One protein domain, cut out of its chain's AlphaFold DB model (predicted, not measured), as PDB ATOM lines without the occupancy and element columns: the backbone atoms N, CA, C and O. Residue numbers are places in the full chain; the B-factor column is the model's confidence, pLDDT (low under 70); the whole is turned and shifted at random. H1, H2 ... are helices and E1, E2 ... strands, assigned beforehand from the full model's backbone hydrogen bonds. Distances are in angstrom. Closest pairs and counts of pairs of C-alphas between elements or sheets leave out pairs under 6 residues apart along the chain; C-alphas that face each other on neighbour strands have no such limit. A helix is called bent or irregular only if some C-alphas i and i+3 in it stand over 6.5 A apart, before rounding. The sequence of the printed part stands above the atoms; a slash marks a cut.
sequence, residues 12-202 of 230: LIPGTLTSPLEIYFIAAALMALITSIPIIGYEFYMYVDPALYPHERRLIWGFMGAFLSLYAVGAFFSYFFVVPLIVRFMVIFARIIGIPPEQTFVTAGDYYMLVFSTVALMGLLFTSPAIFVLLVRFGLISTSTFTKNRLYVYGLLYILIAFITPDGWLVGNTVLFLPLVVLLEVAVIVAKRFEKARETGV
ATOM      1  N   LEU A  12     -29.123  70.039  71.038       77.69
ATOM      2  CA  LEU A  12     -29.133  69.087  69.933       77.69
ATOM      3  C   LEU A  12     -29.100  67.661  70.480       77.69
ATOM      4  O   LEU A  12     -28.232  67.320  71.287       77.69
ATOM      5  N   ILE A  13     -30.039  66.836  70.031       82.69
ATOM      6  CA  ILE A  13     -30.085  65.407  70.349       82.69
ATOM      7  C   ILE A  13     -29.966  64.591  69.059       82.69
ATOM      8  O   ILE A  13     -30.396  65.064  68.010       82.69
ATOM      9  N   PRO A  14     -29.400  63.374  69.087       74.00
ATOM     10  CA  PRO A  14     -29.283  62.554  67.883       74.00
ATOM     11  C   PRO A  14     -30.645  62.234  67.263       74.00
ATOM     12  O   PRO A  14     -30.752  62.201  66.052       74.00
ATOM     13  N   GLY A  15     -31.690  62.057  68.079       78.56
ATOM     14  CA  GLY A  15     -33.017  61.631  67.629       78.56
ATOM     15  C   GLY A  15     -33.050  60.138  67.321       78.56
ATOM     16  O   GLY A  15     -33.690  59.387  68.053       78.56
ATOM     17  N   THR A  16     -32.309  59.692  66.303       82.56
ATOM     18  CA  THR A  16     -32.191  58.276  65.919       82.56
ATOM     19  C   THR A  16     -30.739  57.787  65.962       82.56
ATOM     20  O   THR A  16     -29.789  58.569  66.028       82.56
ATOM     21  N   LEU A  17     -30.550  56.462  65.936       85.00
ATOM     22  CA  LEU A  17     -29.219  55.842  65.884       85.00
ATOM     23  C   LEU A  17     -28.491  56.134  64.557       85.00
ATOM     24  O   LEU A  17     -27.264  56.165  64.518       85.00
ATOM     25  N   THR A  18     -29.243  56.346  63.474       86.31
ATOM     26  CA  THR A  18     -28.721  56.529  62.112       86.31
ATOM     27  C   THR A  18     -28.336  57.972  61.797       86.31
ATOM     28  O   THR A  18     -27.555  58.195  60.872       86.31
ATOM     29  N   SER A  19     -28.803  58.952  62.579       83.88
ATOM     30  CA  SER A  19     -28.616  60.376  62.275       83.88
ATOM     31  C   SER A  19     -27.164  60.810  62.037       83.88
ATOM     32  O   SER A  19     -26.945  61.577  61.102       83.88
ATOM     33  N   PRO A  20     -26.142  60.344  62.788       84.94
ATOM     34  CA  PRO A  20     -24.759  60.718  62.494       84.94
ATOM     35  C   PRO A  20     -24.337  60.322  61.077       84.94
ATOM     36  O   PRO A  20     -23.733  61.124  60.370       84.94
ATOM     37  N   LEU A  21     -24.694  59.110  60.647       88.38
ATOM     38  CA  LEU A  21     -24.385  58.600  59.315       88.38
ATOM     39  C   LEU A  21     -25.114  59.407  58.232       88.38
ATOM     40  O   LEU A  21     -24.488  59.809  57.253       88.38
ATOM     41  N   GLU A  22     -26.397  59.710  58.432       86.19
ATOM     42  CA  GLU A  22     -27.190  60.534  57.506       86.19
ATOM     43  C   GLU A  22     -26.559  61.917  57.303       86.19
ATOM     44  O   GLU A  22     -26.351  62.336  56.163       86.19
ATOM     45  N   ILE A  23     -26.168  62.592  58.390       86.38
ATOM     46  CA  ILE A  23     -25.535  63.920  58.342       86.38
ATOM     47  C   ILE A  23     -24.266  63.895  57.479       86.38
ATOM     48  O   ILE A  23     -24.075  64.795  56.660       86.38
ATOM     49  N   TYR A  24     -23.418  62.868  57.618       89.06
ATOM     50  CA  TYR A  24     -22.214  62.725  56.793       89.06
ATOM     51  C   TYR A  24     -22.543  62.564  55.306       89.06
ATOM     52  O   TYR A  24     -21.921  63.224  54.471       89.06
ATOM     53  N   PHE A  25     -23.526  61.726  54.964       89.44
ATOM     54  CA  PHE A  25     -23.939  61.537  53.573       89.44
ATOM     55  C   PHE A  25     -24.503  62.820  52.960       89.44
ATOM     56  O   PHE A  25     -24.127  63.178  51.843       89.44
ATOM     57  N   ILE A  26     -25.353  63.544  53.690       86.62
ATOM     58  CA  ILE A  26     -25.946  64.798  53.207       86.62
ATOM     59  C   ILE A  26     -24.865  65.871  53.030       86.62
ATOM     60  O   ILE A  26     -24.840  66.559  52.008       86.62
ATOM     61  N   ALA A  27     -23.932  65.985  53.977       86.56
ATOM     62  CA  ALA A  27     -22.814  66.918  53.872       86.56
ATOM     63  C   ALA A  27     -21.931  66.614  52.650       86.56
ATOM     64  O   ALA A  27     -21.571  67.525  51.904       86.56
ATOM     65  N   ALA A  28     -21.622  65.337  52.403       91.06
ATOM     66  CA  ALA A  28     -20.867  64.922  51.223       91.06
ATOM     67  C   ALA A  28     -21.618  65.237  49.918       91.06
ATOM     68  O   ALA A  28     -21.028  65.792  48.989       91.06
ATOM     69  N   ALA A  29     -22.922  64.948  49.860       88.19
ATOM     70  CA  ALA A  29     -23.764  65.239  48.698       88.19
ATOM     71  C   ALA A  29     -23.818  66.742  48.383       88.19
ATOM     72  O   ALA A  29     -23.749  67.142  47.221       88.19
ATOM     73  N   LEU A  30     -23.876  67.592  49.406       85.31
ATOM     74  CA  LEU A  30     -23.813  69.038  49.222       85.31
ATOM     75  C   LEU A  30     -22.467  69.537  48.737       85.31
ATOM     76  O   LEU A  30     -22.417  70.398  47.865       85.31
ATOM     77  N   MET A  31     -21.379  69.034  49.314       88.25
ATOM     78  CA  MET A  31     -20.039  69.408  48.876       88.25
ATOM     79  C   MET A  31     -19.840  69.037  47.407       88.25
ATOM     80  O   MET A  31     -19.297  69.837  46.644       88.25
ATOM     81  N   ALA A  32     -20.349  67.873  46.995       91.75
ATOM     82  CA  ALA A  32     -20.402  67.488  45.592       91.75
ATOM     83  C   ALA A  32     -21.229  68.491  44.770       91.75
ATOM     84  O   ALA A  32     -20.712  69.029  43.797       91.75
ATOM     85  N   LEU A  33     -22.453  68.828  45.200       89.75
ATOM     86  CA  LEU A  33     -23.309  69.795  44.505       89.75
ATOM     87  C   LEU A  33     -22.625  71.158  44.327       89.75
ATOM     88  O   LEU A  33     -22.572  71.658  43.208       89.75
ATOM     89  N   ILE A  34     -22.077  71.734  45.403       88.12
ATOM     90  CA  ILE A  34     -21.375  73.029  45.401       88.12
ATOM     91  C   ILE A  34     -20.201  72.993  44.419       88.12
ATOM     92  O   ILE A  34     -20.023  73.913  43.622       88.12
ATOM     93  N   THR A  35     -19.424  71.909  44.443       90.75
ATOM     94  CA  THR A  35     -18.273  71.730  43.547       90.75
ATOM     95  C   THR A  35     -18.709  71.534  42.092       90.75
ATOM     96  O   THR A  35     -17.984  71.916  41.177       90.75
ATOM     97  N   SER A  36     -19.907  70.992  41.856       94.00
ATOM     98  CA  SER A  36     -20.490  70.807  40.524       94.00
ATOM     99  C   SER A  36     -21.172  72.055  39.957       94.00
ATOM    100  O   SER A  36     -21.433  72.080  38.756       94.00
ATOM    101  N   ILE A  37     -21.428  73.112  40.741       93.44
ATOM    102  CA  ILE A  37     -22.085  74.344  40.251       93.44
ATOM    103  C   ILE A  37     -21.408  74.965  39.017       93.44
ATOM    104  O   ILE A  37     -22.140  75.342  38.099       93.44
ATOM    105  N   PRO A  38     -20.065  75.063  38.914       92.88
ATOM    106  CA  PRO A  38     -19.418  75.569  37.702       92.88
ATOM    107  C   PRO A  38     -19.738  74.728  36.464       92.88
ATOM    108  O   PRO A  38     -19.967  75.275  35.388       92.88
ATOM    109  N   ILE A  39     -19.798  73.405  36.629       94.75
ATOM    110  CA  ILE A  39     -20.130  72.469  35.551       94.75
ATOM    111  C   ILE A  39     -21.604  72.630  35.170       94.75
ATOM    112  O   ILE A  39     -21.915  72.772  33.996       94.75
ATOM    113  N   ILE A  40     -22.511  72.711  36.148       93.44
ATOM    114  CA  ILE A  40     -23.947  72.928  35.906       93.44
ATOM    115  C   ILE A  40     -24.182  74.243  35.156       93.44
ATOM    116  O   ILE A  40     -24.942  74.275  34.192       93.44
ATOM    117  N   GLY A  41     -23.512  75.325  35.563       91.81
ATOM    118  CA  GLY A  41     -23.580  76.604  34.859       91.81
ATOM    119  C   GLY A  41     -23.068  76.497  33.420       91.81
ATOM    120  O   GLY A  41     -23.663  77.069  32.510       91.81
ATOM    121  N   TYR A  42     -21.998  75.735  33.198       91.94
ATOM    122  CA  TYR A  42     -21.423  75.528  31.868       91.94
ATOM    123  C   TYR A  42     -22.371  74.759  30.948       91.94
ATOM    124  O   TYR A  42     -22.634  75.210  29.836       91.94
ATOM    125  N   GLU A  43     -22.927  73.650  31.430       91.81
ATOM    126  CA  GLU A  43     -23.899  72.848  30.681       91.81
ATOM    127  C   GLU A  43     -25.171  73.648  30.387       91.81
ATOM    128  O   GLU A  43     -25.681  73.621  29.268       91.81
ATOM    129  N   PHE A  44     -25.649  74.433  31.358       88.50
ATOM    130  CA  PHE A  44     -26.803  75.306  31.155       88.50
ATOM    131  C   PHE A  44     -26.536  76.356  30.071       88.50
ATOM    132  O   PHE A  44     -27.389  76.586  29.214       88.50
ATOM    133  N   TYR A  45     -25.350  76.974  30.078       88.00
ATOM    134  CA  TYR A  45     -24.942  77.893  29.018       88.00
ATOM    135  C   TYR A  45     -24.920  77.181  27.663       88.00
ATOM    136  O   TYR A  45     -25.570  77.646  26.734       88.00
ATOM    137  N   MET A  46     -24.236  76.038  27.563       85.75
ATOM    138  CA  MET A  46     -24.102  75.277  26.315       85.75
ATOM    139  C   MET A  46     -25.447  74.813  25.748       85.75
ATOM    140  O   MET A  46     -25.626  74.802  24.533       85.75
ATOM    141  N   TYR A  47     -26.416  74.489  26.606       85.06
ATOM    142  CA  TYR A  47     -27.778  74.155  26.186       85.06
ATOM    143  C   TYR A  47     -28.512  75.338  25.536       85.06
ATOM    144  O   TYR A  47     -29.299  75.151  24.609       85.06
ATOM    145  N   VAL A  48     -28.258  76.558  26.018       79.44
ATOM    146  CA  VAL A  48     -28.854  77.807  25.507       79.44
ATOM    147  C   VAL A  48     -28.079  78.374  24.309       79.44
ATOM    148  O   VAL A  48     -28.616  79.193  23.566       79.44
ATOM    149  N   ASP A  49     -26.850  77.909  24.080       75.50
ATOM    150  CA  ASP A  49     -25.909  78.403  23.070       75.50
ATOM    151  C   ASP A  49     -25.992  77.787  21.649       75.50
ATOM    152  O   ASP A  49     -25.075  78.068  20.873       75.50
ATOM    153  N   PRO A  50     -26.990  76.983  21.197       56.91
ATOM    154  CA  PRO A  50     -26.842  76.206  19.959       56.91
ATOM    155  C   PRO A  50     -26.787  77.050  18.665       56.91
ATOM    156  O   PRO A  50     -26.768  76.484  17.577       56.91
ATOM    157  N   ALA A  51     -26.738  78.386  18.755       55.53
ATOM    158  CA  ALA A  51     -26.739  79.330  17.637       55.53
ATOM    159  C   ALA A  51     -25.507  80.262  17.556       55.53
ATOM    160  O   ALA A  51     -25.492  81.172  16.724       55.53
ATOM    161  N   LEU A  52     -24.481  80.096  18.396       55.56
ATOM    162  CA  LEU A  52     -23.439  81.115  18.517       55.56
ATOM    163  C   LEU A  52     -22.349  81.043  17.429       55.56
ATOM    164  O   LEU A  52     -21.576  80.087  17.337       55.56
ATOM    165  N   TYR A  53     -22.213  82.121  16.653       54.91
ATOM    166  CA  TYR A  53     -21.052  82.356  15.791       54.91
ATOM    167  C   TYR A  53     -19.778  82.523  16.652       54.91
ATOM    168  O   TYR A  53     -19.826  83.168  17.704       54.91
ATOM    169  N   PRO A  54     -18.601  82.044  16.202       57.31
ATOM    170  CA  PRO A  54     -17.369  81.925  17.002       57.31
ATOM    171  C   PRO A  54     -16.914  83.192  17.755       57.31
ATOM    172  O   PRO A  54     -16.213  83.090  18.763       57.31
ATOM    173  N   HIS A  55     -17.335  84.379  17.313       58.91
ATOM    174  CA  HIS A  55     -17.037  85.667  17.940       58.91
ATOM    175  C   HIS A  55     -17.759  85.963  19.271       58.91
ATOM    176  O   HIS A  55     -17.287  86.800  20.040       58.91
ATOM    177  N   GLU A  56     -18.848  85.267  19.607       65.88
ATOM    178  CA  GLU A  56     -19.636  85.548  20.820       65.88
ATOM    179  C   GLU A  56     -19.277  84.621  21.998       65.88
ATOM    180  O   GLU A  56     -19.704  84.858  23.128       65.88
ATOM    181  N   ARG A  57     -18.384  83.637  21.790       67.81
ATOM    182  CA  ARG A  57     -17.940  82.668  22.817       67.81
ATOM    183  C   ARG A  57     -17.352  83.307  24.075       67.81
ATOM    184  O   ARG A  57     -17.298  82.669  25.119       67.81
ATOM    185  N   ARG A  58     -16.904  84.567  24.016       76.94
ATOM    186  CA  ARG A  58     -16.382  85.291  25.191       76.94
ATOM    187  C   ARG A  58     -17.478  85.608  26.220       76.94
ATOM    188  O   ARG A  58     -17.155  85.876  27.376       76.94
ATOM    189  N   LEU A  59     -18.751  85.544  25.827       80.62
ATOM    190  CA  LEU A  59     -19.899  85.769  26.702       80.62
ATOM    191  C   LEU A  59     -19.968  84.773  27.865       80.62
ATOM    192  O   LEU A  59     -20.371  85.153  28.967       80.62
ATOM    193  N   ILE A  60     -19.508  83.539  27.640       86.12
ATOM    194  CA  ILE A  60     -19.524  82.478  28.647       86.12
ATOM    195  C   ILE A  60     -18.836  82.903  29.945       86.12
ATOM    196  O   ILE A  60     -19.344  82.625  31.023       86.12
ATOM    197  N   TRP A  61     -17.734  83.656  29.864       87.94
ATOM    198  CA  TRP A  61     -16.978  84.093  31.040       87.94
ATOM    199  C   TRP A  61     -17.755  85.097  31.891       87.94
ATOM    200  O   TRP A  61     -17.731  85.015  33.118       87.94
ATOM    201  N   GLY A  62     -18.480  86.017  31.247       89.62
ATOM    202  CA  GLY A  62     -19.339  86.974  31.943       89.62
ATOM    203  C   GLY A  62     -20.527  86.285  32.614       89.62
ATOM    204  O   GLY A  62     -20.822  86.562  33.775       89.62
ATOM    205  N   PHE A  63     -21.168  85.349  31.905       91.06
ATOM    206  CA  PHE A  63     -22.254  84.548  32.468       91.06
ATOM    207  C   PHE A  63     -21.768  83.678  33.630       91.06
ATOM    208  O   PHE A  63     -22.365  83.723  34.698       91.06
ATOM    209  N   MET A  64     -20.663  82.950  33.462       93.88
ATOM    210  CA  MET A  64     -20.116  82.062  34.486       93.88
ATOM    211  C   MET A  64     -19.723  82.828  35.751       93.88
ATOM    212  O   MET A  64     -20.053  82.408  36.858       93.88
ATOM    213  N   GLY A  65     -19.071  83.986  35.597       94.69
ATOM    214  CA  GLY A  65     -18.730  84.855  36.721       94.69
ATOM    215  C   GLY A  65     -19.968  85.345  37.475       94.69
ATOM    216  O   GLY A  65     -20.002  85.289  38.706       94.69
ATOM    217  N   ALA A  66     -21.017  85.764  36.760       94.50
ATOM    218  CA  ALA A  66     -22.289  86.137  37.375       94.50
ATOM    219  C   ALA A  66     -22.962  84.934  38.058       94.50
ATOM    220  O   ALA A  66     -23.320  85.009  39.225       94.50
ATOM    221  N   PHE A  67     -23.075  83.799  37.375       95.31
ATOM    222  CA  PHE A  67     -23.726  82.594  37.884       95.31
ATOM    223  C   PHE A  67     -23.075  82.084  39.177       95.31
ATOM    224  O   PHE A  67     -23.763  81.864  40.174       95.31
ATOM    225  N   LEU A  68     -21.744  81.972  39.193       95.81
ATOM    226  CA  LEU A  68     -20.989  81.523  40.365       95.81
ATOM    227  C   LEU A  68     -21.042  82.523  41.519       95.81
ATOM    228  O   LEU A  68     -21.207  82.120  42.668       95.81
ATOM    229  N   SER A  69     -20.922  83.822  41.230       96.25
ATOM    230  CA  SER A  69     -21.003  84.848  42.274       96.25
ATOM    231  C   SER A  69     -22.393  84.911  42.900       96.25
ATOM    232  O   SER A  69     -22.495  84.957  44.123       96.25
ATOM    233  N   LEU A  70     -23.460  84.833  42.102       95.94
ATOM    234  CA  LEU A  70     -24.826  84.773  42.619       95.94
ATOM    235  C   LEU A  70     -25.072  83.504  43.442       95.94
ATOM    236  O   LEU A  70     -25.655  83.610  44.520       95.94
ATOM    237  N   TYR A  71     -24.575  82.338  43.010       95.88
ATOM    238  CA  TYR A  71     -24.657  81.116  43.817       95.88
ATOM    239  C   TYR A  71     -23.950  81.280  45.168       95.88
ATOM    240  O   TYR A  71     -24.531  80.991  46.213       95.88
ATOM    241  N   ALA A  72     -22.715  81.793  45.165       95.19
ATOM    242  CA  ALA A  72     -21.937  82.008  46.384       95.19
ATOM    243  C   ALA A  72     -22.614  83.010  47.332       95.19
ATOM    244  O   ALA A  72     -22.691  82.765  48.536       95.19
ATOM    245  N   VAL A  73     -23.156  84.109  46.797       95.69
ATOM    246  CA  VAL A  73     -23.922  85.095  47.574       95.69
ATOM    247  C   VAL A  73     -25.190  84.467  48.148       95.69
ATOM    248  O   VAL A  73     -25.483  84.687  49.318       95.69
ATOM    249  N   GLY A  74     -25.914  83.651  47.379       94.38
ATOM    250  CA  GLY A  74     -27.105  82.941  47.855       94.38
ATOM    251  C   GLY A  74     -26.800  81.920  48.949       94.38
ATOM    252  O   GLY A  74     -27.497  81.874  49.964       94.38
ATOM    253  N   ALA A  75     -25.723  81.147  48.797       93.88
ATOM    254  CA  ALA A  75     -25.250  80.196  49.801       93.88
ATOM    255  C   ALA A  75     -24.800  80.903  51.094       93.88
ATOM    256  O   ALA A  75     -25.133  80.481  52.201       93.88
ATOM    257  N   PHE A  76     -24.096  82.031  50.970       94.62
ATOM    258  CA  PHE A  76     -23.697  82.843  52.118       94.62
ATOM    259  C   PHE A  76     -24.913  83.473  52.811       94.62
ATOM    260  O   PHE A  76     -25.068  83.375  54.028       94.62
ATOM    261  N   PHE A  77     -25.812  84.087  52.039       92.62
ATOM    262  CA  PHE A  77     -27.025  84.715  52.553       92.62
ATOM    263  C   PHE A  77     -27.907  83.710  53.301       92.62
ATOM    264  O   PHE A  77     -28.382  83.984  54.403       92.62
ATOM    265  N   SER A  78     -28.080  82.515  52.739       91.19
ATOM    266  CA  SER A  78     -28.862  81.457  53.374       91.19
ATOM    267  C   SER A  78     -28.260  80.981  54.690       91.19
ATOM    268  O   SER A  78     -28.971  80.927  55.693       91.19
ATOM    269  N   TYR A  79     -26.958  80.707  54.726       91.88
ATOM    270  CA  TYR A  79     -26.295  80.242  55.944       91.88
ATOM    271  C   TYR A  79     -26.303  81.291  57.068       91.88
ATOM    272  O   TYR A  79     -26.593  80.960  58.216       91.88
ATOM    273  N   PHE A  80     -26.005  82.557  56.756       92.06
ATOM    274  CA  PHE A  80     -25.839  83.598  57.778       92.06
ATOM    275  C   PHE A  80     -27.128  84.324  58.168       92.06
ATOM    276  O   PHE A  80     -27.206  84.842  59.280       92.06
ATOM    277  N   PHE A  81     -28.130  84.381  57.289       89.38
ATOM    278  CA  PHE A  81     -29.361  85.135  57.548       89.38
ATOM    279  C   PHE A  81     -30.590  84.234  57.595       89.38
ATOM    280  O   PHE A  81     -31.345  84.291  58.564       89.38
ATOM    281  N   VAL A  82     -30.783  83.379  56.590       87.75
ATOM    282  CA  VAL A  82     -32.016  82.585  56.456       87.75
ATOM    283  C   VAL A  82     -32.105  81.493  57.513       87.75
ATOM    284  O   VAL A  82     -33.098  81.416  58.231       87.75
ATOM    285  N   VAL A  83     -31.062  80.679  57.659       88.19
ATOM    286  CA  VAL A  83     -31.047  79.578  58.631       88.19
ATOM    287  C   VAL A  83     -31.238  80.097  60.068       88.19
ATOM    288  O   VAL A  83     -32.135  79.600  60.753       88.19
ATOM    289  N   PRO A  84     -30.503  81.127  60.542       87.88
ATOM    290  CA  PRO A  84     -30.731  81.684  61.874       87.88
ATOM    291  C   PRO A  84     -32.126  82.281  62.049       87.88
ATOM    292  O   PRO A  84     -32.693  82.178  63.137       87.88
ATOM    293  N   LEU A  85     -32.690  82.891  61.000       86.25
ATOM    294  CA  LEU A  85     -34.047  83.429  61.031       86.25
ATOM    295  C   LEU A  85     -35.079  82.316  61.248       86.25
ATOM    296  O   LEU A  85     -35.900  82.441  62.157       86.25
ATOM    297  N   ILE A  86     -34.996  81.222  60.480       84.31
ATOM    298  CA  ILE A  86     -35.902  80.069  60.604       84.31
ATOM    299  C   ILE A  86     -35.782  79.452  62.001       84.31
ATOM    300  O   ILE A  86     -36.781  79.293  62.702       84.31
ATOM    301  N   VAL A  87     -34.559  79.165  62.460       85.44
ATOM    302  CA  VAL A  87     -34.328  78.538  63.775       85.44
ATOM    303  C   VAL A  87     -34.833  79.429  64.910       85.44
ATOM    304  O   VAL A  87     -35.522  78.959  65.816       85.44
ATOM    305  N   ARG A  88     -34.537  80.733  64.865       84.81
ATOM    306  CA  ARG A  88     -35.010  81.685  65.877       84.81
ATOM    307  C   ARG A  88     -36.530  81.764  65.895       84.81
ATOM    308  O   ARG A  88     -37.112  81.832  66.977       84.81
ATOM    309  N   PHE A  89     -37.162  81.755  64.726       82.38
ATOM    310  CA  PHE A  89     -38.612  81.757  64.631       82.38
ATOM    311  C   PHE A  89     -39.224  80.493  65.241       82.38
ATOM    312  O   PHE A  89     -40.114  80.614  66.078       82.38
ATOM    313  N   MET A  90     -38.698  79.307  64.924       82.06
ATOM    314  CA  MET A  90     -39.153  78.042  65.520       82.06
ATOM    315  C   MET A  90     -39.074  78.065  67.052       82.06
ATOM    316  O   MET A  90     -40.022  77.674  67.729       82.06
ATOM    317  N   VAL A  91     -37.985  78.598  67.616       84.44
ATOM    318  CA  VAL A  91     -37.827  78.739  69.076       84.44
ATOM    319  C   VAL A  91     -38.834  79.731  69.668       84.44
ATOM    320  O   VAL A  91     -39.380  79.489  70.743       84.44
ATOM    321  N   ILE A  92     -39.099  80.855  68.995       84.94
ATOM    322  CA  ILE A  92     -40.114  81.827  69.437       84.94
ATOM    323  C   ILE A  92     -41.508  81.198  69.385       84.94
ATOM    324  O   ILE A  92     -42.272  81.331  70.337       84.94
ATOM    325  N   PHE A  93     -41.827  80.492  68.303       83.81
ATOM    326  CA  PHE A  93     -43.109  79.824  68.127       83.81
ATOM    327  C   PHE A  93     -43.347  78.769  69.209       83.81
ATOM    328  O   PHE A  93     -44.396  78.794  69.846       83.81
ATOM    329  N   ALA A  94     -42.346  77.928  69.498       84.88
ATOM    330  CA  ALA A  94     -42.394  76.949  70.584       84.88
ATOM    331  C   ALA A  94     -42.762  77.600  71.931       84.88
ATOM    332  O   ALA A  94     -43.614  77.093  72.659       84.88
ATOM    333  N   ARG A  95     -42.199  78.778  72.233       86.00
ATOM    334  CA  ARG A  95     -42.538  79.533  73.451       86.00
ATOM    335  C   ARG A  95     -43.971  80.059  73.450       86.00
ATOM    336  O   ARG A  95     -44.616  80.026  74.491       86.00
ATOM    337  N   ILE A  96     -44.467  80.544  72.310       87.06
ATOM    338  CA  ILE A  96     -45.839  81.065  72.178       87.06
ATOM    339  C   ILE A  96     -46.868  79.963  72.455       87.06
ATOM    340  O   ILE A  96     -47.871  80.222  73.114       87.06
ATOM    341  N   ILE A  97     -46.604  78.734  72.008       87.69
ATOM    342  CA  ILE A  97     -47.479  77.576  72.255       87.69
ATOM    343  C   ILE A  97     -47.256  76.920  73.631       87.69
ATOM    344  O   ILE A  97     -47.831  75.873  73.911       87.69
ATOM    345  N   GLY A  98     -46.442  77.531  74.501       87.44
ATOM    346  CA  GLY A  98     -46.249  77.100  75.888       87.44
ATOM    347  C   GLY A  98     -45.177  76.030  76.105       87.44
ATOM    348  O   GLY A  98     -45.104  75.483  77.204       87.44
ATOM    349  N   ILE A  99     -44.329  75.733  75.113       85.00
ATOM    350  CA  ILE A  99     -43.188  74.823  75.294       85.00
ATOM    351  C   ILE A  99     -42.060  75.594  76.001       85.00
ATOM    352  O   ILE A  99     -41.550  76.581  75.455       85.00
ATOM    353  N   PRO A 100     -41.644  75.179  77.211       80.00
ATOM    354  CA  PRO A 100     -40.572  75.854  77.925       80.00
ATOM    355  C   PRO A 100     -39.221  75.661  77.204       80.00
ATOM    356  O   PRO A 100     -38.996  74.626  76.567       80.00
ATOM    357  N   PRO A 101     -38.273  76.612  77.334       75.06
ATOM    358  CA  PRO A 101     -36.960  76.532  76.678       75.06
ATOM    359  C   PRO A 101     -36.197  75.241  77.004       75.06
ATOM    360  O   PRO A 101     -35.488  74.695  76.168       75.06
ATOM    361  N   GLU A 102     -36.399  74.725  78.213       71.31
ATOM    362  CA  GLU A 102     -35.747  73.531  78.759       71.31
ATOM    363  C   GLU A 102     -36.185  72.232  78.067       71.31
ATOM    364  O   GLU A 102     -35.470  71.233  78.103       71.31
ATOM    365  N   GLN A 103     -37.351  72.259  77.415       71.62
ATOM    366  CA  GLN A 103     -37.920  71.145  76.654       71.62
ATOM    367  C   GLN A 103     -37.827  71.373  75.137       71.62
ATOM    368  O   GLN A 103     -38.352  70.584  74.353       71.62
ATOM    369  N   THR A 104     -37.155  72.444  74.701       78.50
ATOM    370  CA  THR A 104     -36.932  72.729  73.280       78.50
ATOM    371  C   THR A 104     -35.724  71.929  72.786       78.50
ATOM    372  O   THR A 104     -34.581  72.397  72.794       78.50
ATOM    373  N   PHE A 105     -35.979  70.687  72.377       77.81
ATOM    374  CA  PHE A 105     -34.983  69.817  71.752       77.81
ATOM    375  C   PHE A 105     -35.078  69.920  70.235       77.81
ATOM    376  O   PHE A 105     -36.172  69.913  69.675       77.81
ATOM    377  N   VAL A 106     -33.928  69.987  69.571       82.12
ATOM    378  CA  VAL A 106     -33.853  69.911  68.109       82.12
ATOM    379  C   VAL A 106     -33.010  68.701  67.748       82.12
ATOM    380  O   VAL A 106     -31.908  68.518  68.271       82.12
ATOM    381  N   THR A 107     -33.524  67.852  66.868       85.38
ATOM    382  CA  THR A 107     -32.765  66.713  66.360       85.38
ATOM    383  C   THR A 107     -31.597  67.213  65.516       85.38
ATOM    384  O   THR A 107     -31.762  68.093  64.671       85.38
ATOM    385  N   ALA A 108     -30.408  66.644  65.705       84.69
ATOM    386  CA  ALA A 108     -29.236  66.991  64.909       84.69
ATOM    387  C   ALA A 108     -29.488  66.738  63.414       84.69
ATOM    388  O   ALA A 108     -29.177  67.604  62.601       84.69
ATOM    389  N   GLY A 109     -30.099  65.599  63.064       84.19
ATOM    390  CA  GLY A 109     -30.476  65.268  61.686       84.19
ATOM    391  C   GLY A 109     -31.342  66.352  61.041       84.19
ATOM    392  O   GLY A 109     -30.958  66.895  60.008       84.19
ATOM    393  N   ASP A 110     -32.438  66.740  61.699       84.25
ATOM    394  CA  ASP A 110     -33.356  67.776  61.206       84.25
ATOM    395  C   ASP A 110     -32.672  69.140  61.070       84.25
ATOM    396  O   ASP A 110     -32.854  69.837  60.073       84.25
ATOM    397  N   TYR A 111     -31.837  69.514  62.046       86.69
ATOM    398  CA  TYR A 111     -31.091  70.769  62.005       86.69
ATOM    399  C   TYR A 111     -30.135  70.823  60.812       86.69
ATOM    400  O   TYR A 111     -30.134  71.796  60.058       86.69
ATOM    401  N   TYR A 112     -29.324  69.782  60.626       87.12
ATOM    402  CA  TYR A 112     -28.388  69.736  59.511       87.12
ATOM    403  C   TYR A 112     -29.124  69.642  58.182       87.12
ATOM    404  O   TYR A 112     -28.764  70.373  57.270       87.12
ATOM    405  N   MET A 113     -30.191  68.846  58.075       86.06
ATOM    406  CA  MET A 113     -31.029  68.805  56.873       86.06
ATOM    407  C   MET A 113     -31.611  70.172  56.528       86.06
ATOM    408  O   MET A 113     -31.537  70.580  55.368       86.06
ATOM    409  N   LEU A 114     -32.123  70.908  57.514       87.25
ATOM    410  CA  LEU A 114     -32.602  72.276  57.330       87.25
ATOM    411  C   LEU A 114     -31.486  73.177  56.795       87.25
ATOM    412  O   LEU A 114     -31.666  73.823  55.766       87.25
ATOM    413  N   VAL A 115     -30.328  73.206  57.462       89.06
ATOM    414  CA  VAL A 115     -29.176  74.033  57.059       89.06
ATOM    415  C   VAL A 115     -28.765  73.698  55.627       89.06
ATOM    416  O   VAL A 115     -28.601  74.579  54.786       89.06
ATOM    417  N   PHE A 116     -28.622  72.412  55.349       88.88
ATOM    418  CA  PHE A 116     -28.073  71.882  54.119       88.88
ATOM    419  C   PHE A 116     -28.989  72.089  52.914       88.88
ATOM    420  O   PHE A 116     -28.559  72.645  51.901       88.88
ATOM    421  N   SER A 117     -30.258  71.709  53.038       87.62
ATOM    422  CA  SER A 117     -31.258  71.925  51.989       87.62
ATOM    423  C   SER A 117     -31.463  73.414  51.708       87.62
ATOM    424  O   SER A 117     -31.449  73.820  50.545       87.62
ATOM    425  N   THR A 118     -31.557  74.243  52.753       88.81
ATOM    426  CA  THR A 118     -31.745  75.693  52.610       88.81
ATOM    427  C   THR A 118     -30.568  76.331  51.879       88.81
ATOM    428  O   THR A 118     -30.784  77.123  50.965       88.81
ATOM    429  N   VAL A 119     -29.325  75.978  52.230       91.31
ATOM    430  CA  VAL A 119     -28.132  76.543  51.576       91.31
ATOM    431  C   VAL A 119     -28.056  76.153  50.103       91.31
ATOM    432  O   VAL A 119     -27.836  77.017  49.251       91.31
ATOM    433  N   ALA A 120     -28.290  74.880  49.779       90.69
ATOM    434  CA  ALA A 120     -28.276  74.418  48.393       90.69
ATOM    435  C   ALA A 120     -29.383  75.052  47.548       90.69
ATOM    436  O   ALA A 120     -29.105  75.623  46.492       90.69
ATOM    437  N   LEU A 121     -30.632  74.954  48.005       90.25
ATOM    438  CA  LEU A 121     -31.795  75.397  47.239       90.25
ATOM    439  C   LEU A 121     -31.820  76.917  47.106       90.25
ATOM    440  O   LEU A 121     -32.099  77.424  46.023       90.25
ATOM    441  N   MET A 122     -31.451  77.651  48.158       90.25
ATOM    442  CA  MET A 122     -31.361  79.107  48.075       90.25
ATOM    443  C   MET A 122     -30.208  79.555  47.176       90.25
ATOM    444  O   MET A 122     -30.383  80.476  46.382       90.25
ATOM    445  N   GLY A 123     -29.053  78.884  47.234       92.75
ATOM    446  CA  GLY A 123     -27.957  79.122  46.292       92.75
ATOM    447  C   GLY A 123     -28.414  78.968  44.839       92.75
ATOM    448  O   GLY A 123     -28.149  79.840  44.014       92.75
ATOM    449  N   LEU A 124     -29.168  77.908  44.534       92.50
ATOM    450  CA  LEU A 124     -29.746  77.684  43.204       92.50
ATOM    451  C   LEU A 124     -30.817  78.721  42.839       92.50
ATOM    452  O   LEU A 124     -30.818  79.219  41.719       92.50
ATOM    453  N   LEU A 125     -31.700  79.109  43.761       92.38
ATOM    454  CA  LEU A 125     -32.681  80.169  43.500       92.38
ATOM    455  C   LEU A 125     -32.009  81.499  43.152       92.38
ATOM    456  O   LEU A 125     -32.481  82.218  42.269       92.38
ATOM    457  N   PHE A 126     -30.890  81.814  43.804       94.44
ATOM    458  CA  PHE A 126     -30.128  83.026  43.528       94.44
ATOM    459  C   PHE A 126     -29.498  83.029  42.136       94.44
ATOM    460  O   PHE A 126     -29.198  84.107  41.645       94.44
ATOM    461  N   THR A 127     -29.333  81.892  41.450       94.75
ATOM    462  CA  THR A 127     -28.828  81.888  40.063       94.75
ATOM    463  C   THR A 127     -29.902  82.227  39.025       94.75
ATOM    464  O   THR A 127     -29.567  82.606  37.900       94.75
ATOM    465  N   SER A 128     -31.189  82.191  39.401       93.19
ATOM    466  CA  SER A 128     -32.317  82.525  38.517       93.19
ATOM    467  C   SER A 128     -32.204  83.872  37.776       93.19
ATOM    468  O   SER A 128     -32.530  83.904  36.586       93.19
ATOM    469  N   PRO A 129     -31.686  84.972  38.363       93.44
ATOM    470  CA  PRO A 129     -31.540  86.239  37.655       93.44
ATOM    471  C   PRO A 129     -30.461  86.173  36.561       93.44
ATOM    472  O   PRO A 129     -30.635  86.760  35.493       93.44
ATOM    473  N   ALA A 130     -29.370  85.425  36.780       94.56
ATOM    474  CA  ALA A 130     -28.329  85.220  35.768       94.56
ATOM    475  C   ALA A 130     -28.866  84.421  34.575       94.56
ATOM    476  O   ALA A 130     -28.631  84.795  33.424       94.56
ATOM    477  N   ILE A 131     -29.636  83.365  34.857       92.94
ATOM    478  CA  ILE A 131     -30.334  82.572  33.840       92.94
ATOM    479  C   ILE A 131     -31.296  83.458  33.043       92.94
ATOM    480  O   ILE A 131     -31.276  83.445  31.817       92.94
ATOM    481  N   PHE A 132     -32.102  84.279  33.718       93.12
ATOM    482  CA  PHE A 132     -33.037  85.181  33.053       93.12
ATOM    483  C   PHE A 132     -32.335  86.165  32.101       93.12
ATOM    484  O   PHE A 132     -32.749  86.313  30.950       93.12
ATOM    485  N   VAL A 133     -31.247  86.806  32.545       92.38
ATOM    486  CA  VAL A 133     -30.457  87.716  31.694       92.38
ATOM    487  C   VAL A 133     -29.897  86.986  30.476       92.38
ATOM    488  O   VAL A 133     -29.915  87.545  29.378       92.38
ATOM    489  N   LEU A 134     -29.428  85.746  30.655       90.62
ATOM    490  CA  LEU A 134     -28.953  84.907  29.558       90.62
ATOM    491  C   LEU A 134     -30.073  84.687  28.533       90.62
ATOM    492  O   LEU A 134     -29.926  85.072  27.378       90.62
ATOM    493  N   LEU A 135     -31.226  84.174  28.964       89.69
ATOM    494  CA  LEU A 135     -32.363  83.886  28.081       89.69
ATOM    495  C   LEU A 135     -32.830  85.119  27.294       89.69
ATOM    496  O   LEU A 135     -33.132  85.012  26.103       89.69
ATOM    497  N   VAL A 136     -32.852  86.298  27.926       90.19
ATOM    498  CA  VAL A 136     -33.206  87.550  27.238       90.19
ATOM    499  C   VAL A 136     -32.174  87.931  26.188       90.19
ATOM    500  O   VAL A 136     -32.528  88.301  25.063       90.19
ATOM    501  N   ARG A 137     -30.890  87.827  26.531       85.38
ATOM    502  CA  ARG A 137     -29.798  88.179  25.622       85.38
ATOM    503  C   ARG A 137     -29.832  87.329  24.350       85.38
ATOM    504  O   ARG A 137     -29.724  87.888  23.262       85.38
ATOM    505  N   PHE A 138     -30.089  86.030  24.492       82.56
ATOM    506  CA  PHE A 138     -30.269  85.085  23.383       82.56
ATOM    507  C   PHE A 138     -31.619  85.215  22.656       82.56
ATOM    508  O   PHE A 138     -31.817  84.607  21.612       82.56
ATOM    509  N   GLY A 139     -32.553  86.021  23.171       84.06
ATOM    510  CA  GLY A 139     -33.843  86.278  22.522       84.06
ATOM    511  C   GLY A 139     -34.892  85.198  22.704       84.06
ATOM    512  O   GLY A 139     -35.936  85.275  22.067       84.06
ATOM    513  N   LEU A 140     -34.657  84.253  23.613       85.88
ATOM    514  CA  LEU A 140     -35.637  83.236  23.992       85.88
ATOM    515  C   LEU A 140     -36.811  83.839  24.773       85.88
ATOM    516  O   LEU A 140     -37.927  83.332  24.722       85.88
ATOM    517  N   ILE A 141     -36.559  84.927  25.506       89.00
ATOM    518  CA  ILE A 141     -37.559  85.656  26.294       89.00
ATOM    519  C   ILE A 141     -37.372  87.158  26.059       89.00
ATOM    520  O   ILE A 141     -36.246  87.633  25.955       89.00
ATOM    521  N   SER A 142     -38.458  87.929  26.005       88.75
ATOM    522  CA  SER A 142     -38.393  89.397  25.985       88.75
ATOM    523  C   SER A 142     -38.612  89.991  27.375       88.75
ATOM    524  O   SER A 142     -39.401  89.469  28.178       88.75
ATOM    525  N   THR A 143     -37.978  91.128  27.682       90.44
ATOM    526  CA  THR A 143     -38.214  91.779  28.989       90.44
ATOM    527  C   THR A 143     -39.628  92.336  29.098       90.44
ATOM    528  O   THR A 143     -40.175  92.447  30.201       90.44
ATOM    529  N   SER A 144     -40.256  92.644  27.961       88.56
ATOM    530  CA  SER A 144     -41.652  93.072  27.886       88.56
ATOM    531  C   SER A 144     -42.612  91.961  28.315       88.56
ATOM    532  O   SER A 144     -43.523  92.229  29.099       88.56
ATOM    533  N   THR A 145     -42.378  90.711  27.895       89.00
ATOM    534  CA  THR A 145     -43.169  89.544  28.326       89.00
ATOM    535  C   THR A 145     -43.025  89.305  29.825       89.00
ATOM    536  O   THR A 145     -44.027  89.142  30.521       89.00
ATOM    537  N   PHE A 146     -41.799  89.376  30.355       90.88
ATOM    538  CA  PHE A 146     -41.565  89.245  31.796       90.88
ATOM    539  C   PHE A 146     -42.286  90.337  32.595       90.88
ATOM    540  O   PHE A 146     -42.953  90.052  33.585       90.88
ATOM    541  N   THR A 147     -42.194  91.594  32.145       90.06
ATOM    542  CA  THR A 147     -42.808  92.742  32.832       90.06
ATOM    543  C   THR A 147     -44.337  92.638  32.857       90.06
ATOM    544  O   THR A 147     -44.947  92.952  33.878       90.06
ATOM    545  N   LYS A 148     -44.956  92.153  31.773       93.25
ATOM    546  CA  LYS A 148     -46.407  91.901  31.707       93.25
ATOM    547  C   LYS A 148     -46.847  90.779  32.652       93.25
ATOM    548  O   LYS A 148     -47.902  90.883  33.265       93.25
ATOM    549  N   ASN A 149     -46.012  89.754  32.825       93.56
ATOM    550  CA  ASN A 149     -46.335  88.555  33.602       93.56
ATOM    551  C   ASN A 149     -45.719  88.541  35.013       93.56
ATOM    552  O   ASN A 149     -45.621  87.476  35.625       93.56
ATOM    553  N   ARG A 150     -45.331  89.703  35.561       93.12
ATOM    554  CA  ARG A 150     -44.683  89.820  36.883       93.12
ATOM    555  C   ARG A 150     -45.438  89.099  37.989       93.12
ATOM    556  O   ARG A 150     -44.819  88.392  38.771       93.12
ATOM    557  N   LEU A 151     -46.765  89.228  38.016       92.56
ATOM    558  CA  LEU A 151     -47.602  88.572  39.020       92.56
ATOM    559  C   LEU A 151     -47.426  87.044  39.005       92.56
ATOM    560  O   LEU A 151     -47.290  86.438  40.063       92.56
ATOM    561  N   TYR A 152     -47.366  86.431  37.820       93.56
ATOM    562  CA  TYR A 152     -47.178  84.986  37.674       93.56
ATOM    563  C   TYR A 152     -45.763  84.548  38.049       93.56
ATOM    564  O   TYR A 152     -45.598  83.551  38.745       93.56
ATOM    565  N   VAL A 153     -44.743  85.304  37.634       92.12
ATOM    566  CA  VAL A 153     -43.343  84.994  37.968       92.12
ATOM    567  C   VAL A 153     -43.110  85.087  39.473       92.12
ATOM    568  O   VAL A 153     -42.521  84.193  40.073       92.12
ATOM    569  N   TYR A 154     -43.592  86.158  40.092       93.81
ATOM    570  CA  TYR A 154     -43.491  86.383  41.528       93.81
ATOM    571  C   TYR A 154     -44.318  85.377  42.325       93.81
ATOM    572  O   TYR A 154     -43.843  84.880  43.341       93.81
ATOM    573  N   GLY A 155     -45.501  85.004  41.831       92.62
ATOM    574  CA  GLY A 155     -46.288  83.913  42.400       92.62
ATOM    575  C   GLY A 155     -45.532  82.585  42.376       92.62
ATOM    576  O   GLY A 155     -45.417  81.933  43.410       92.62
ATOM    577  N   LEU A 156     -44.950  82.213  41.231       91.75
ATOM    578  CA  LEU A 156     -44.147  80.992  41.103       91.75
ATOM    579  C   LEU A 156     -42.927  81.015  42.031       91.75
ATOM    580  O   LEU A 156     -42.661  80.033  42.717       91.75
ATOM    581  N   LEU A 157     -42.215  82.141  42.093       91.75
ATOM    582  CA  LEU A 157     -41.072  82.318  42.986       91.75
ATOM    583  C   LEU A 157     -41.469  82.140  44.455       91.75
ATOM    584  O   LEU A 157     -40.776  81.450  45.195       91.75
ATOM    585  N   TYR A 158     -42.592  82.726  44.872       91.25
ATOM    586  CA  TYR A 158     -43.096  82.574  46.234       91.25
ATOM    587  C   TYR A 158     -43.486  81.122  46.544       91.25
ATOM    588  O   TYR A 158     -43.168  80.623  47.621       91.25
ATOM    589  N   ILE A 159     -44.109  80.420  45.591       89.69
ATOM    590  CA  ILE A 159     -44.425  78.989  45.720       89.69
ATOM    591  C   ILE A 159     -43.141  78.167  45.888       89.69
ATOM    592  O   ILE A 159     -43.075  77.325  46.777       89.69
ATOM    593  N   LEU A 160     -42.103  78.431  45.087       87.62
ATOM    594  CA  LEU A 160     -40.812  77.744  45.211       87.62
ATOM    595  C   LEU A 160     -40.167  77.975  46.580       87.62
ATOM    596  O   LEU A 160     -39.676  77.026  47.181       87.62
ATOM    597  N   ILE A 161     -40.206  79.207  47.098       87.38
ATOM    598  CA  ILE A 161     -39.727  79.512  48.454       87.38
ATOM    599  C   ILE A 161     -40.517  78.705  49.479       87.38
ATOM    600  O   ILE A 161     -39.904  78.035  50.300       87.38
ATOM    601  N   ALA A 162     -41.848  78.700  49.381       86.25
ATOM    602  CA  ALA A 162     -42.714  77.975  50.303       86.25
ATOM    603  C   ALA A 162     -42.460  76.457  50.315       86.25
ATOM    604  O   ALA A 162     -42.643  75.830  51.353       86.25
ATOM    605  N   PHE A 163     -42.018  75.867  49.198       82.19
ATOM    606  CA  PHE A 163     -41.588  74.465  49.149       82.19
ATOM    607  C   PHE A 163     -40.237  74.216  49.830       82.19
ATOM    608  O   PHE A 163     -40.009  73.128  50.353       82.19
ATOM    609  N   ILE A 164     -39.333  75.194  49.801       77.50
ATOM    610  CA  ILE A 164     -37.993  75.084  50.394       77.50
ATOM    611  C   ILE A 164     -38.053  75.275  51.909       77.50
ATOM    612  O   ILE A 164     -37.315  74.627  52.644       77.50
ATOM    613  N   THR A 165     -38.910  76.179  52.374       75.94
ATOM    614  CA  THR A 165     -39.054  76.548  53.782       75.94
ATOM    615  C   THR A 165     -40.074  75.637  54.472       75.94
ATOM    616  O   THR A 165     -41.276  75.770  54.228       75.94
ATOM    617  N   PRO A 166     -39.638  74.718  55.350       63.56
ATOM    618  CA  PRO A 166     -40.533  73.729  55.948       63.56
ATOM    619  C   PRO A 166     -41.480  74.314  57.007       63.56
ATOM    620  O   PRO A 166     -42.399  73.630  57.446       63.56
ATOM    621  N   ASP A 167     -41.272  75.561  57.441       67.38
ATOM    622  CA  ASP A 167     -42.063  76.219  58.483       67.38
ATOM    623  C   ASP A 167     -43.430  76.726  57.996       67.38
ATOM    624  O   ASP A 167     -44.293  77.024  58.822       67.38
ATOM    625  N   GLY A 168     -43.646  76.826  56.677       63.06
ATOM    626  CA  GLY A 168     -44.934  77.221  56.087       63.06
ATOM    627  C   GLY A 168     -45.416  78.614  56.515       63.06
ATOM    628  O   GLY A 168     -46.595  78.947  56.360       63.06
ATOM    629  N   TRP A 169     -44.529  79.440  57.077       74.06
ATOM    630  CA  TRP A 169     -44.895  80.715  57.676       74.06
ATOM    631  C   TRP A 169     -44.894  81.839  56.640       74.06
ATOM    632  O   TRP A 169     -43.862  82.203  56.078       74.06
ATOM    633  N   LEU A 170     -46.061  82.458  56.437       77.50
ATOM    634  CA  LEU A 170     -46.255  83.513  55.433       77.50
ATOM    635  C   LEU A 170     -45.283  84.695  55.599       77.50
ATOM    636  O   LEU A 170     -44.772  85.228  54.613       77.50
ATOM    637  N   VAL A 171     -44.997  85.106  56.839       75.44
ATOM    638  CA  VAL A 171     -44.100  86.244  57.097       75.44
ATOM    639  C   VAL A 171     -42.643  85.861  56.827       75.44
ATOM    640  O   VAL A 171     -41.942  86.627  56.171       75.44
ATOM    641  N   GLY A 172     -42.202  84.672  57.254       79.38
ATOM    642  CA  GLY A 172     -40.856  84.159  56.967       79.38
ATOM    643  C   GLY A 172     -40.593  84.076  55.464       79.38
ATOM    644  O   GLY A 172     -39.612  84.632  54.968       79.38
ATOM    645  N   ASN A 173     -41.548  83.520  54.717       87.50
ATOM    646  CA  ASN A 173     -41.470  83.430  53.259       87.50
ATOM    647  C   ASN A 173     -41.411  84.806  52.603       87.50
ATOM    648  O   ASN A 173     -40.648  85.005  51.662       87.50
ATOM    649  N   THR A 174     -42.152  85.785  53.126       86.19
ATOM    650  CA  THR A 174     -42.120  87.165  52.619       86.19
ATOM    651  C   THR A 174     -40.749  87.822  52.818       86.19
ATOM    652  O   THR A 174     -40.254  88.500  51.915       86.19
ATOM    653  N   VAL A 175     -40.098  87.592  53.964       84.56
ATOM    654  CA  VAL A 175     -38.745  88.112  54.245       84.56
ATOM    655  C   VAL A 175     -37.714  87.540  53.270       84.56
ATOM    656  O   VAL A 175     -36.810  88.257  52.849       84.56
ATOM    657  N   LEU A 176     -37.866  86.276  52.875       85.88
ATOM    658  CA  LEU A 176     -36.998  85.601  51.901       85.88
ATOM    659  C   LEU A 176     -37.302  85.992  50.459       85.88
ATOM    660  O   LEU A 176     -36.405  86.097  49.624       85.88
ATOM    661  N   PHE A 177     -38.573  86.232  50.175       90.62
ATOM    662  CA  PHE A 177     -39.061  86.627  48.869       90.62
ATOM    663  C   PHE A 177     -38.568  88.019  48.467       90.62
ATOM    664  O   PHE A 177     -38.161  88.220  47.323       90.62
ATOM    665  N   LEU A 178     -38.524  88.967  49.406       91.50
ATOM    666  CA  LEU A 178     -38.108  90.345  49.143       91.50
ATOM    667  C   LEU A 178     -36.718  90.474  48.474       91.50
ATOM    668  O   LEU A 178     -36.647  91.085  47.404       91.50
ATOM    669  N   PRO A 179     -35.612  89.916  49.014       89.88
ATOM    670  CA  PRO A 179     -34.296  90.028  48.381       89.88
ATOM    671  C   PRO A 179     -34.235  89.339  47.012       89.88
ATOM    672  O   PRO A 179     -33.569  89.842  46.108       89.88
ATOM    673  N   LEU A 180     -34.961  88.232  46.824       92.69
ATOM    674  CA  LEU A 180     -35.031  87.533  45.539       92.69
ATOM    675  C   LEU A 180     -35.753  88.363  44.473       92.69
ATOM    676  O   LEU A 180     -35.283  88.448  43.339       92.69
ATOM    677  N   VAL A 181     -36.856  89.027  44.832       94.69
ATOM    678  CA  VAL A 181     -37.560  89.951  43.928       94.69
ATOM    679  C   VAL A 181     -36.668  91.123  43.549       94.69
ATOM    680  O   VAL A 181     -36.592  91.468  42.372       94.69
ATOM    681  N   VAL A 182     -35.958  91.709  44.516       94.62
ATOM    682  CA  VAL A 182     -35.012  92.803  44.249       94.62
ATOM    683  C   VAL A 182     -33.928  92.351  43.267       94.62
ATOM    684  O   VAL A 182     -33.671  93.047  42.286       94.62
ATOM    685  N   LEU A 183     -33.337  91.171  43.475       93.88
ATOM    686  CA  LEU A 183     -32.344  90.601  42.560       93.88
ATOM    687  C   LEU A 183     -32.912  90.370  41.154       93.88
ATOM    688  O   LEU A 183     -32.267  90.727  40.165       93.88
ATOM    689  N   LEU A 184     -34.123  89.819  41.052       94.56
ATOM    690  CA  LEU A 184     -34.806  89.618  39.772       94.56
ATOM    691  C   LEU A 184     -35.094  90.939  39.059       94.56
ATOM    692  O   LEU A 184     -34.876  91.037  37.858       94.56
ATOM    693  N   GLU A 185     -35.528  91.977  39.769       95.06
ATOM    694  CA  GLU A 185     -35.791  93.288  39.165       95.06
ATOM    695  C   GLU A 185     -34.512  93.972  38.678       95.06
ATOM    696  O   GLU A 185     -34.486  94.534  37.578       95.06
ATOM    697  N   VAL A 186     -33.418  93.863  39.437       95.38
ATOM    698  CA  VAL A 186     -32.093  94.301  38.972       95.38
ATOM    699  C   VAL A 186     -31.708  93.551  37.696       95.38
ATOM    700  O   VAL A 186     -31.254  94.171  36.732       95.38
ATOM    701  N   ALA A 187     -31.954  92.243  37.636       94.44
ATOM    702  CA  ALA A 187     -31.718  91.458  36.432       94.44
ATOM    703  C   ALA A 187     -32.602  91.887  35.252       94.44
ATOM    704  O   ALA A 187     -32.093  91.958  34.137       94.44
ATOM    705  N   VAL A 188     -33.866  92.271  35.462       94.88
ATOM    706  CA  VAL A 188     -34.712  92.863  34.404       94.88
ATOM    707  C   VAL A 188     -34.110  94.153  33.864       94.88
ATOM    708  O   VAL A 188     -34.073  94.352  32.648       94.88
ATOM    709  N   ILE A 189     -33.601  95.028  34.731       94.19
ATOM    710  CA  ILE A 189     -32.958  96.283  34.310       94.19
ATOM    711  C   ILE A 189     -31.706  95.996  33.473       94.19
ATOM    712  O   ILE A 189     -31.495  96.629  32.437       94.19
ATOM    713  N   VAL A 190     -30.885  95.034  33.898       92.94
ATOM    714  CA  VAL A 190     -29.690  94.606  33.158       92.94
ATOM    715  C   VAL A 190     -30.076  93.975  31.817       92.94
ATOM    716  O   VAL A 190     -29.520  94.345  30.783       92.94
ATOM    717  N   ALA A 191     -31.072  93.091  31.806       92.75
ATOM    718  CA  ALA A 191     -31.573  92.417  30.613       92.75
ATOM    719  C   ALA A 191     -32.114  93.411  29.571       92.75
ATOM    720  O   ALA A 191     -31.806  93.279  28.389       92.75
ATOM    721  N   LYS A 192     -32.819  94.468  30.003       92.25
ATOM    722  CA  LYS A 192     -33.318  95.540  29.117       92.25
ATOM    723  C   LYS A 192     -32.202  96.238  28.346       92.25
ATOM    724  O   LYS A 192     -32.394  96.620  27.195       92.25
ATOM    725  N   ARG A 193     -31.027  96.416  28.963       89.62
ATOM    726  CA  ARG A 193     -29.866  97.020  28.290       89.62
ATOM    727  C   ARG A 193     -29.348  96.121  27.167       89.62
ATOM    728  O   ARG A 193     -29.013  96.630  26.103       89.62
ATOM    729  N   PHE A 194     -29.315  94.808  27.395       86.50
ATOM    730  CA  PHE A 194     -28.898  93.834  26.385       86.50
ATOM    731  C   PHE A 194     -29.929  93.670  25.263       86.50
ATOM    732  O   PHE A 194     -29.541  93.613  24.101       86.50
ATOM    733  N   GLU A 195     -31.223  93.658  25.591       87.44
ATOM    734  CA  GLU A 195     -32.306  93.587  24.601       87.44
ATOM    735  C   GLU A 195     -32.279  94.804  23.664       87.44
ATOM    736  O   GLU A 195     -32.222  94.637  22.448       87.44
ATOM    737  N   LYS A 196     -32.179  96.021  24.218       84.69
ATOM    738  CA  LYS A 196     -32.079  97.255  23.421       84.69
ATOM    739  C   LYS A 196     -30.842  97.272  22.521       84.69
ATOM    740  O   LYS A 196     -30.935  97.695  21.375       84.69
ATOM    741  N   ALA A 197     -29.691  96.817  23.028       79.06
ATOM    742  CA  ALA A 197     -28.463  96.738  22.241       79.06
ATOM    743  C   ALA A 197     -28.615  95.794  21.034       79.06
ATOM    744  O   ALA A 197     -28.126  96.111  19.948       79.06
ATOM    745  N   ARG A 198     -29.335  94.674  21.205       76.69
ATOM    746  CA  ARG A 198     -29.649  93.748  20.111       76.69
ATOM    747  C   ARG A 198     -30.573  94.388  19.080       76.69
ATOM    748  O   ARG A 198     -30.271  94.326  17.896       76.69
ATOM    749  N   GLU A 199     -31.649  95.042  19.514       71.50
ATOM    750  CA  GLU A 199     -32.577  95.742  18.608       71.50
ATOM    751  C   GLU A 199     -31.865  96.818  17.776       71.50
ATOM    752  O   GLU A 199     -32.071  96.902  16.568       71.50
ATOM    753  N   THR A 200     -30.955  97.588  18.383       62.28
ATOM    754  CA  THR A 200     -30.159  98.589  17.651       62.28
ATOM    755  C   THR A 200     -29.144  97.990  16.677       62.28
ATOM    756  O   THR A 200     -28.749  98.673  15.737       62.28
ATOM    757  N   GLY A 201     -28.714  96.741  16.879       57.34
ATOM    758  CA  GLY A 201     -27.765  96.053  15.995       57.34
ATOM    759  C   GLY A 201     -28.405  95.387  14.773       57.34
ATOM    760  O   GLY A 201     -27.692  95.062  13.832       57.34
ATOM    761  N   VAL A 202     -29.730  95.194  14.771       53.12
ATOM    762  CA  VAL A 202     -30.454  94.433  13.732       53.12
ATOM    763  C   VAL A 202     -31.068  95.331  12.646       53.12
ATOM    764  O   VAL A 202     -31.441  94.833  11.593       53.12
TER     765      VAL A 202
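What this domain is: This is residues 12 to 202 of the 230 residues of an uncharacterized protein of Nitrososphaeria archaeon (UniProt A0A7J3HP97). A long, rather flat and loose set of helices, three of them bent, H1, H2 and H3, lies mostly lengthwise: H3 runs through the middle, with H1a side by side with its first arm and H6 with its second arm, while H2 crosses H3 over one face. H5 folds back over part of H6, and the short strand E1 sits at one end. The 191 printed residues hold six named helices and one named strand, in the order H1, H2, E1, H3, H4, H5, H6, and the class is mostly helix. The whole is loose, with a radius of gyration of the C-alphas of 19.9 A, and spans 68 by 34 by 20 A, only just a rod.

How they stand to each other: Three helices, each assigned as one by its hydrogen bonds, are bent: H1, residues 19 to 48, H2, residues 59 to 96, and H3, residues 108 to 137, where C-alphas 35 and 38, 80 and 83, and 126 and 129 are 7.1, 6.6 and 6.8 A apart. H1a, residues 19 to 35, touches H3a, residues 108 to 126, the same way at a shallow tilt of 15 degrees; the closest C-alphas, of Ser 19 and Gly 109, are 5.3 A apart. H1b, residues 38 to 48, touches residues 60 to 68 of H2a, residues 59 to 80, closest at the C-alphas of Gly 41 and Met 64, 6.5 A. H2a with residues 70 to 79 touches H3a, opposite ways at a shallow tilt of 32 degrees, only just short of steep; the closest C-alphas, of Gly 74 and Gly 123, are 4.2 A apart. H3b, residues 129 to 137, touches residues 183 to 198 of H6, residues 170 to 202, with the C-alphas of Val 133 and Ala 191 closest at 5.0 A. H5, residues 150 to 164, touches residues 173 to 181 of H6 at a steep tilt of 45 degrees, closest at the C-alphas of Tyr 158 and Phe 177, 6.3 A. H4, residues 143 to 148, touches H6, closest at the C-alphas of Thr 143 and Lys 192, 6.2 A. Every O i to N i+4 pair is within hydrogen-bond range in H1a, H1b, H2a, H2b, residues 83 to 96, H3a, H3b, H4 and H5; in H6 it is 26 of 29.

Where its parts are: H1a begins at C-alpha 19 (-28.616, 60.376, 62.275) and is 24.2 A long. H2a is 31.7 A long, H2b 20.1 A and H3a 26.7 A. E1, residues 105 to 107, pairs with no named strand, but residues 12 to 13 pair with its residues 106 to 107, parallel. H5 is 21.1 A long. H6, 45.9 A long, has a kink of 32 degrees near residue 177 and ends at C-alpha 202 (-30.454, 94.433, 13.732).

The domain as a whole: The two C-alphas farthest apart, of Glu 102 and Val 202, are 68.5 A apart. The printed part has no cut and no long link. Its mean pLDDT is 86.0; residues 50 to 57, 166 to 168 and 200 to 202 are under 70.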